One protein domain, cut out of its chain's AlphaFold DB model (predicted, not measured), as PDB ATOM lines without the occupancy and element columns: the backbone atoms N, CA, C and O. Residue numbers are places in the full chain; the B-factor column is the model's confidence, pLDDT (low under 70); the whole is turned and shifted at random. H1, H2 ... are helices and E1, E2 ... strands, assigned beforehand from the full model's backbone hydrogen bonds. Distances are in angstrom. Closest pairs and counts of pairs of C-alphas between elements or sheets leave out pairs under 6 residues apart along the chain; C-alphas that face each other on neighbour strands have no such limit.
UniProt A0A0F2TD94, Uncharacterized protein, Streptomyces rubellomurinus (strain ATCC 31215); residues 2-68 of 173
ATOM      1  N   LEU A   2      14.448 -28.475  57.951       78.12
ATOM      2  CA  LEU A   2      14.580 -29.933  57.879       78.12
ATOM      3  C   LEU A   2      15.530 -30.314  56.737       78.12
ATOM      4  O   LEU A   2      15.408 -29.798  55.624       78.12
ATOM      5  N   HIS A   3      16.467 -31.228  56.991       81.06
ATOM      6  CA  HIS A   3      17.365 -31.733  55.953       81.06
ATOM      7  C   HIS A   3      16.765 -32.975  55.282       81.06
ATOM      8  O   HIS A   3      16.549 -34.000  55.934       81.06
ATOM      9  N   ALA A   4      16.511 -32.886  53.973       90.81
ATOM     10  CA  ALA A   4      16.017 -33.988  53.153       90.81
ATOM     11  C   ALA A   4      17.006 -34.351  52.038       90.81
ATOM     12  O   ALA A   4      17.448 -33.492  51.271       90.81
ATOM     13  N   ARG A   5      17.301 -35.647  51.902       93.81
ATOM     14  CA  ARG A   5      18.189 -36.205  50.872       93.81
ATOM     15  C   ARG A   5      17.414 -37.120  49.930       93.81
ATOM     16  O   ARG A   5      16.576 -37.899  50.375       93.81
ATOM     17  N   ILE A   6      17.737 -37.050  48.639       95.88
ATOM     18  CA  ILE A   6      17.267 -38.003  47.626       95.88
ATOM     19  C   ILE A   6      18.349 -39.065  47.419       95.88
ATOM     20  O   ILE A   6      19.523 -38.749  47.242       95.88
ATOM     21  N   GLU A   7      17.932 -40.320  47.436       95.12
ATOM     22  CA  GLU A   7      18.725 -41.511  47.162       95.12
ATOM     23  C   GLU A   7      18.181 -42.156  45.877       95.12
ATOM     24  O   GLU A   7      17.001 -42.516  45.806       95.12
ATOM     25  N   ASP A   8      19.021 -42.277  44.846       95.00
ATOM     26  CA  ASP A   8      18.707 -43.059  43.648       95.00
ATOM     27  C   ASP A   8      19.168 -44.505  43.849       95.00
ATOM     28  O   ASP A   8      20.362 -44.797  43.844       95.00
ATOM     29  N   ARG A   9      18.207 -45.422  43.987       94.50
ATOM     30  CA  ARG A   9      18.489 -46.835  44.262       94.50
ATOM     31  C   ARG A   9      18.791 -47.649  43.007       94.50
ATOM     32  O   ARG A   9      18.941 -48.860  43.096       94.50
ATOM     33  N   GLY A  10      18.899 -47.023  41.834       91.56
ATOM     34  CA  GLY A  10      19.084 -47.711  40.553       91.56
ATOM     35  C   GLY A  10      20.318 -48.617  40.473       91.56
ATOM     36  O   GLY A  10      20.316 -49.554  39.683       91.56
ATOM     37  N   ARG A  11      21.346 -48.367  41.296       92.44
ATOM     38  CA  ARG A  11      22.557 -49.201  41.406       92.44
ATOM     39  C   ARG A  11      22.591 -50.078  42.660       92.44
ATOM     40  O   ARG A  11      23.560 -50.795  42.873       92.44
ATOM     41  N   HIS A  12      21.574 -50.001  43.512       93.06
ATOM     42  CA  HIS A  12      21.562 -50.752  44.756       93.06
ATOM     43  C   HIS A  12      21.165 -52.207  44.486       93.06
ATOM     44  O   HIS A  12      20.175 -52.470  43.797       93.06
ATOM     45  N   ALA A  13      21.927 -53.153  45.036       93.06
ATOM     46  CA  ALA A  13      21.721 -54.580  44.800       93.06
ATOM     47  C   ALA A  13      20.326 -55.061  45.249       93.06
ATOM     48  O   ALA A  13      19.677 -55.823  44.531       93.06
ATOM     49  N   ASP A  14      19.827 -54.561  46.386       92.12
ATOM     50  CA  ASP A  14      18.486 -54.870  46.903       92.12
ATOM     51  C   ASP A  14      17.384 -54.408  45.937       92.12
ATOM     52  O   ASP A  14      16.450 -55.157  45.637       92.12
ATOM     53  N   TYR A  15      17.512 -53.192  45.399       93.62
ATOM     54  CA  TYR A  15      16.574 -52.649  44.423       93.62
ATOM     55  C   TYR A  15      16.605 -53.433  43.111       93.62
ATOM     56  O   TYR A  15      15.542 -53.783  42.594       93.62
ATOM     57  N   LEU A  16      17.794 -53.727  42.580       94.69
ATOM     58  CA  LEU A  16      17.950 -54.474  41.331       94.69
ATOM     59  C   LEU A  16      17.312 -55.865  41.432       94.69
ATOM     60  O   LEU A  16      16.535 -56.244  40.553       94.69
ATOM     61  N   LEU A  17      17.558 -56.575  42.537       95.19
ATOM     62  CA  LEU A  17      16.961 -57.882  42.807       95.19
ATOM     63  C   LEU A  17      15.432 -57.798  42.917       95.19
ATOM     64  O   LEU A  17      14.716 -58.580  42.291       95.19
ATOM     65  N   ALA A  18      14.911 -56.838  43.685       93.25
ATOM     66  CA  ALA A  18      13.469 -56.661  43.850       93.25
ATOM     67  C   ALA A  18      12.775 -56.272  42.533       93.25
ATOM     68  O   ALA A  18      11.697 -56.781  42.222       93.25
ATOM     69  N   ALA A  19      13.401 -55.411  41.727       93.25
ATOM     70  CA  ALA A  19      12.894 -55.023  40.417       93.25
ATOM     71  C   ALA A  19      12.910 -56.193  39.422       93.25
ATOM     72  O   ALA A  19      11.939 -56.370  38.688       93.25
ATOM     73  N   ALA A  20      13.964 -57.015  39.412       94.19
ATOM     74  CA  ALA A  20      14.033 -58.217  38.582       94.19
ATOM     75  C   ALA A  20      12.941 -59.235  38.954       94.19
ATOM     76  O   ALA A  20      12.230 -59.729  38.076       94.19
ATOM     77  N   ARG A  21      12.736 -59.477  40.256       95.56
ATOM     78  CA  ARG A  21      11.658 -60.347  40.761       95.56
ATOM     79  C   ARG A  21      10.275 -59.845  40.352       95.56
ATOM     80  O   ARG A  21       9.463 -60.629  39.875       95.56
ATOM     81  N   ALA A  22      10.017 -58.545  40.497       93.56
ATOM     82  CA  ALA A  22       8.744 -57.952  40.099       93.56
ATOM     83  C   ALA A  22       8.482 -58.129  38.597       93.56
ATOM     84  O   ALA A  22       7.404 -58.588  38.230       93.56
ATOM     85  N   ARG A  23       9.480 -57.854  37.745       92.88
ATOM     86  CA  ARG A  23       9.367 -58.035  36.286       92.88
ATOM     87  C   ARG A  23       9.098 -59.486  35.902       92.88
ATOM     88  O   ARG A  23       8.191 -59.734  35.121       92.88
ATOM     89  N   THR A  24       9.835 -60.426  36.496       95.12
ATOM     90  CA  THR A  24       9.651 -61.871  36.261       95.12
ATOM     91  C   THR A  24       8.236 -62.319  36.635       95.12
ATOM     92  O   THR A  24       7.636 -63.130  35.943       95.12
ATOM     93  N   ALA A  25       7.668 -61.744  37.697       94.94
ATOM     94  CA  ALA A  25       6.310 -62.026  38.150       94.94
ATOM     95  C   ALA A  25       5.216 -61.186  37.450       94.94
ATOM     96  O   ALA A  25       4.067 -61.224  37.889       94.94
ATOM     97  N   GLY A  26       5.548 -60.369  36.441       92.19
ATOM     98  CA  GLY A  26       4.591 -59.470  35.776       92.19
ATOM     99  C   GLY A  26       4.022 -58.359  36.675       92.19
ATOM    100  O   GLY A  26       2.969 -57.797  36.387       92.19
ATOM    101  N   ARG A  27       4.688 -58.043  37.791       90.19
ATOM    102  CA  ARG A  27       4.266 -57.033  38.774       90.19
ATOM    103  C   ARG A  27       4.975 -55.703  38.544       90.19
ATOM    104  O   ARG A  27       6.088 -55.643  38.024       90.19
ATOM    105  N   THR A  28       4.364 -54.617  39.016       87.69
ATOM    106  CA  THR A  28       5.005 -53.297  39.023       87.69
ATOM    107  C   THR A  28       6.256 -53.313  39.918       87.69
ATOM    108  O   THR A  28       6.154 -53.697  41.087       87.69
ATOM    109  N   PRO A  29       7.434 -52.897  39.412       90.56
ATOM    110  CA  PRO A  29       8.648 -52.795  40.217       90.56
ATOM    111  C   PRO A  29       8.506 -51.823  41.397       90.56
ATOM    112  O   PRO A  29       7.715 -50.877  41.327       90.56
ATOM    113  N   PRO A  30       9.301 -51.996  42.469       91.19
ATOM    114  CA  PRO A  30       9.321 -51.039  43.567       91.19
ATOM    115  C   PRO A  30       9.795 -49.657  43.092       91.19
ATOM    116  O   PRO A  30      10.564 -49.522  42.143       91.19
ATOM    117  N   ALA A  31       9.367 -48.613  43.795       92.75
ATOM    118  CA  ALA A  31       9.696 -47.224  43.483       92.75
ATOM    119  C   ALA A  31      11.211 -46.940  43.546       92.75
ATOM    120  O   ALA A  31      11.825 -47.156  44.582       92.75
ATOM    121  N   ARG A  32      11.833 -46.432  42.478       94.69
ATOM    122  CA  ARG A  32      13.301 -46.285  42.387       94.69
ATOM    123  C   ARG A  32      13.903 -45.298  43.388       94.69
ATOM    124  O   ARG A  32      14.904 -45.612  44.026       94.69
ATOM    125  N   TYR A  33      13.311 -44.119  43.522       96.19
ATOM    126  CA  TYR A  33      13.884 -43.020  44.293       96.19
ATOM    127  C   TYR A  33      13.420 -43.092  45.740       96.19
ATOM    128  O   TYR A  33      12.284 -43.475  46.001       96.19
ATOM    129  N   ARG A  34      14.267 -42.700  46.688       95.12
ATOM    130  CA  ARG A  34      13.902 -42.611  48.104       95.12
ATOM    131  C   ARG A  34      14.279 -41.243  48.652       95.12
ATOM    132  O   ARG A  34      15.426 -40.827  48.543       95.12
ATOM    133  N   VAL A  35      13.320 -40.545  49.245       95.44
ATOM    134  CA  VAL A  35      13.558 -39.318  50.009       95.44
ATOM    135  C   VAL A  35      13.661 -39.686  51.477       95.44
ATOM    136  O   VAL A  35      12.822 -40.420  51.992       95.44
ATOM    137  N   ARG A  36      14.706 -39.204  52.139       94.56
ATOM    138  CA  ARG A  36      15.041 -39.472  53.538       94.56
ATOM    139  C   ARG A  36      15.145 -38.143  54.272       94.56
ATOM    140  O   ARG A  36      15.856 -37.266  53.786       94.56
ATOM    141  N   TRP A  37      14.467 -37.991  55.404       94.00
ATOM    142  CA  TRP A  37      14.546 -36.771  56.213       94.00
ATOM    143  C   TRP A  37      14.399 -37.068  57.702       94.00
ATOM    144  O   TRP A  37      13.960 -38.150  58.086       94.00
ATOM    145  N   ARG A  38      14.792 -36.105  58.534       92.19
ATOM    146  CA  ARG A  38      14.449 -36.079  59.958       92.19
ATOM    147  C   ARG A  38      13.419 -34.987  60.189       92.19
ATOM    148  O   ARG A  38      13.511 -33.948  59.535       92.19
ATOM    149  N   ASP A  39      12.438 -35.240  61.044       87.00
ATOM    150  CA  ASP A  39      11.519 -34.200  61.507       87.00
ATOM    151  C   ASP A  39      12.134 -33.372  62.649       87.00
ATOM    152  O   ASP A  39      13.295 -33.562  63.018       87.00
ATOM    153  N   GLU A  40      11.368 -32.420  63.184       84.75
ATOM    154  CA  GLU A  40      11.808 -31.542  64.278       84.75
ATOM    155  C   GLU A  40      12.070 -32.309  65.581       84.75
ATOM    156  O   GLU A  40      12.930 -31.912  66.359       84.75
ATOM    157  N   ALA A  41      11.398 -33.449  65.780       86.38
ATOM    158  CA  ALA A  41      11.625 -34.349  66.909       86.38
ATOM    159  C   ALA A  41      12.852 -35.265  66.706       86.38
ATOM    160  O   ALA A  41      13.171 -36.084  67.565       86.38
ATOM    161  N   GLY A  42      13.546 -35.156  65.567       85.50
ATOM    162  CA  GLY A  42      14.688 -35.999  65.218       85.50
ATOM    163  C   GLY A  42      14.310 -37.394  64.707       85.50
ATOM    164  O   GLY A  42      15.214 -38.184  64.408       85.50
ATOM    165  N   THR A  43      13.016 -37.689  64.550       90.38
ATOM    166  CA  THR A  43      12.517 -38.973  64.047       90.38
ATOM    167  C   THR A  43      12.875 -39.125  62.581       90.38
ATOM    168  O   THR A  43      12.728 -38.206  61.771       90.38
ATOM    169  N   PHE A  44      13.364 -40.309  62.228       91.31
ATOM    170  CA  PHE A  44      13.781 -40.612  60.874       91.31
ATOM    171  C   PHE A  44      12.595 -41.049  60.007       91.31
ATOM    172  O   PHE A  44      11.919 -42.030  60.309       91.31
ATOM    173  N   HIS A  45      12.408 -40.377  58.873       91.94
ATOM    174  CA  HIS A  45      11.365 -40.669  57.897       91.94
ATOM    175  C   HIS A  45      11.959 -41.040  56.543       91.94
ATOM    176  O   HIS A  45      13.021 -40.558  56.130       91.94
ATOM    177  N   SER A  46      11.242 -41.888  55.806       92.94
ATOM    178  CA  SER A  46      11.583 -42.168  54.417       92.94
ATOM    179  C   SER A  46      10.355 -42.388  53.550       92.94
ATOM    180  O   SER A  46       9.368 -42.974  53.984       92.94
ATOM    181  N   LEU A  47      10.446 -41.948  52.298       92.94
ATOM    182  CA  LEU A  47       9.403 -42.095  51.297       92.94
ATOM    183  C   LEU A  47      10.012 -42.551  49.974       92.94
ATOM    184  O   LEU A  47      10.904 -41.896  49.442       92.94
ATOM    185  N   SER A  48       9.521 -43.662  49.426       93.38
ATOM    186  CA  SER A  48       9.944 -44.149  48.108       93.38
ATOM    187  C   SER A  48       9.000 -43.651  47.011       93.38
ATOM    188  O   SER A  48       7.783 -43.740  47.152       93.38
ATOM    189  N   LEU A  49       9.556 -43.127  45.918       93.75
ATOM    190  CA  LEU A  49       8.837 -42.489  44.816       93.75
ATOM    191  C   LEU A  49       9.288 -43.047  43.459       93.75
ATOM    192  O   LEU A  49      10.468 -43.360  43.270       93.75
ATOM    193  N   PRO A  50       8.361 -43.211  42.502       90.38
ATOM    194  CA  PRO A  50       8.665 -43.879  41.240       90.38
ATOM    195  C   PRO A  50       9.565 -43.040  40.323       90.38
ATOM    196  O   PRO A  50      10.327 -43.610  39.547       90.38
ATOM    197  N   THR A  51       9.517 -41.708  40.420       92.12
ATOM    198  CA  THR A  51      10.232 -40.797  39.513       92.12
ATOM    199  C   THR A  51      11.082 -39.774  40.266       92.12
ATOM    200  O   THR A  51      10.750 -39.363  41.382       92.12
ATOM    201  N   ALA A  52      12.166 -39.320  39.627       93.12
ATOM    202  CA  ALA A  52      13.054 -38.292  40.170       93.12
ATOM    203  C   ALA A  52      12.320 -36.965  40.403       93.12
ATOM    204  O   ALA A  52      12.566 -36.288  41.397       93.12
ATOM    205  N   HIS A  53      11.385 -36.616  39.512       92.00
ATOM    206  CA  HIS A  53      10.584 -35.397  39.614       92.00
ATOM    207  C   HIS A  53       9.757 -35.357  40.907       92.00
ATOM    208  O   HIS A  53       9.795 -34.363  41.631       92.00
ATOM    209  N   LEU A  54       9.076 -36.457  41.254       92.56
ATOM    210  CA  LEU A  54       8.324 -36.535  42.510       92.56
ATOM    211  C   LEU A  54       9.257 -36.480  43.726       92.56
ATOM    212  O   LEU A  54       8.943 -35.811  44.707       92.56
ATOM    213  N   ALA A  55      10.418 -37.140  43.659       94.06
ATOM    214  CA  ALA A  55      11.413 -37.078  44.729       94.06
ATOM    215  C   ALA A  55      11.947 -35.656  44.952       94.06
ATOM    216  O   ALA A  55      12.098 -35.227  46.097       94.06
ATOM    217  N   ALA A  56      12.175 -34.905  43.873       92.88
ATOM    218  CA  ALA A  56      12.557 -33.501  43.940       92.88
ATOM    219  C   ALA A  56      11.460 -32.637  44.579       92.88
ATOM    220  O   ALA A  56      11.773 -31.853  45.474       92.88
ATOM    221  N   ALA A  57      10.197 -32.819  44.175       90.44
ATOM    222  CA  ALA A  57       9.057 -32.099  44.743       90.44
ATOM    223  C   ALA A  57       8.928 -32.339  46.258       90.44
ATOM    224  O   ALA A  57       8.908 -31.385  47.032       90.44
ATOM    225  N   VAL A  58       8.971 -33.605  46.694       92.31
ATOM    226  CA  VAL A  58       8.917 -33.950  48.124       92.31
ATOM    227  C   VAL A  58      10.094 -33.359  48.893       92.31
ATOM    228  O   VAL A  58       9.890 -32.775  49.952       92.31
ATOM    229  N   ARG A  59      11.329 -33.470  48.382       93.06
ATOM    230  CA  ARG A  59      12.505 -32.890  49.053       93.06
ATOM    231  C   ARG A  59      12.322 -31.389  49.294       93.06
ATOM    232  O   ARG A  59      12.660 -30.895  50.366       93.06
ATOM    233  N   VAL A  60      11.809 -30.681  48.292       90.19
ATOM    234  CA  VAL A  60      11.561 -29.240  48.356       90.19
ATOM    235  C   VAL A  60      10.481 -28.903  49.392       90.19
ATOM    236  O   VAL A  60      10.643 -27.934  50.131       90.19
ATOM    237  N   ASP A  61       9.412 -29.692  49.489       89.38
ATOM    238  CA  ASP A  61       8.384 -29.491  50.515       89.38
ATOM    239  C   ASP A  61       8.900 -29.769  51.926       89.38
ATOM    240  O   ASP A  61       8.694 -28.944  52.818       89.38
ATOM    241  N   ILE A  62       9.663 -30.848  52.118       91.06
ATOM    242  CA  ILE A  62      10.288 -31.140  53.411       91.06
ATOM    243  C   ILE A  62      11.236 -30.017  53.832       91.06
ATOM    244  O   ILE A  62      11.185 -29.579  54.978       91.06
ATOM    245  N   ALA A  63      12.058 -29.495  52.917       88.00
ATOM    246  CA  ALA A  63      12.954 -28.375  53.214       88.00
ATOM    247  C   ALA A  63      12.195 -27.118  53.689       88.00
ATOM    248  O   ALA A  63      12.739 -26.315  54.448       88.00
ATOM    249  N   ARG A  64      10.925 -26.973  53.287       87.06
ATOM    250  CA  ARG A  64       9.997 -25.913  53.717       87.06
ATOM    251  C   ARG A  64       9.166 -26.283  54.953       87.06
ATOM    252  O   ARG A  64       8.218 -25.571  55.267       87.06
ATOM    253  N   GLY A  65       9.472 -27.394  55.625       86.12
ATOM    254  CA  GLY A  65       8.739 -27.867  56.802       86.12
ATOM    255  C   GLY A  65       7.376 -28.490  56.486       86.12
ATOM    256  O   GLY A  65       6.547 -28.638  57.377       86.12
ATOM    257  N   ARG A  66       7.105 -28.853  55.226       86.06
ATOM    258  CA  ARG A  66       5.834 -29.465  54.819       86.06
ATOM    259  C   ARG A  66       6.007 -30.954  54.569       86.06
ATOM    260  O   ARG A  66       6.574 -31.363  53.558       86.06
ATOM    261  N   ALA A  67       5.474 -31.766  55.474       85.38
ATOM    262  CA  ALA A  67       5.384 -33.204  55.267       85.38
ATOM    263  C   ALA A  67       4.398 -33.542  54.125       85.38
ATOM    264  O   ALA A  67       3.349 -32.896  54.011       85.38
ATOM    265  N   PRO A  68       4.696 -34.554  53.286       90.06
ATOM    266  CA  PRO A  68       3.742 -35.109  52.337       90.06
ATOM    267  C   PRO A  68       2.453 -35.542  53.034       90.06
ATOM    268  O   PRO A  68       2.495 -36.246  54.039       90.06
TER     269      PRO A  68
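Overview. This is residues 2 to 68 of the 173 residues of an uncharacterized protein of Streptomyces rubellomurinus (strain ATCC 31215) (UniProt A0A0F2TD94). A small sheet of three antiparallel strands has one helix, H2, packed over one face and running along the strands, while its other face is bare. The second helix, H1, sits off beyond one end of the sheet and lengthens the outline; the tip of the E2 and E3 hairpin is at the opposite end. The printed part has 67 residues, with three named strands and two named helices in the order E1, H1, E2, E3, H2, and the sheet's order is E1 - E2 - E3. The class is mixed, helices and strands. The whole is only just loose, close to compact, with a radius of gyration of the C-alphas of 13.4 A, and elongated, spanning 41 by 21 by 17 A.

Arrangement. E1, residues 4 to 8, is an edge strand, antiparallel to its neighbour E2, residues 33 to 38, at 156 degrees between their directions. N 7 and O 34 are 2.8 A apart and N 36 and O 5 are 2.9 A apart, both within hydrogen-bond range. H1, residues 13 to 24, is not on the sheet. E2 is the inner strand and forms a hairpin with E3, residues 44 to 49, the other edge strand, antiparallel at 160 degrees. Here N 35 and O 47 are within hydrogen-bond range at 2.8 A, as are N 47 and O 35 at 2.8 A. H2, residues 52 to 63, is on the sheet at a height over the sheet of 8.4 A; together they make two layers, a helix on one face of a sheet. H2 lies over E2 and runs along the strands, at 0 degrees to E2 on the local plane. The closest C-alphas of E2 and H2 are those of Val 35 and Ala 55, 6.1 A apart; those of E1 and H2 are Ala 4 and Arg 59, 5.5 A apart. H1 is apart from E3 and from H2. In H1 and H2 every O i to N i+4 pair is within hydrogen-bond range.

Along the chain. E1 begins at C-alpha 4 (16.017, -33.988, 53.153) and is 13.4 A long. H1 begins at C-alpha 13 (21.721, -54.580, 44.800) and is 16.5 A long. E2 measures 17.1 A and E3 16.9 A. H2 is 16.4 A long and ends at C-alpha 63 (12.954, -28.375, 53.214).

Size, cuts and confidence. The two C-alphas farthest apart, those of Thr 24 and Glu 40, are 41.3 A apart. The printed part has no cut. The links E1 to H1, E2 to E3 and E3 to H2 are tight; H1 to E2, with 8 residues, is short. No link is long. The mean pLDDT of the printed part is 91.6, and no printed residue is under 70.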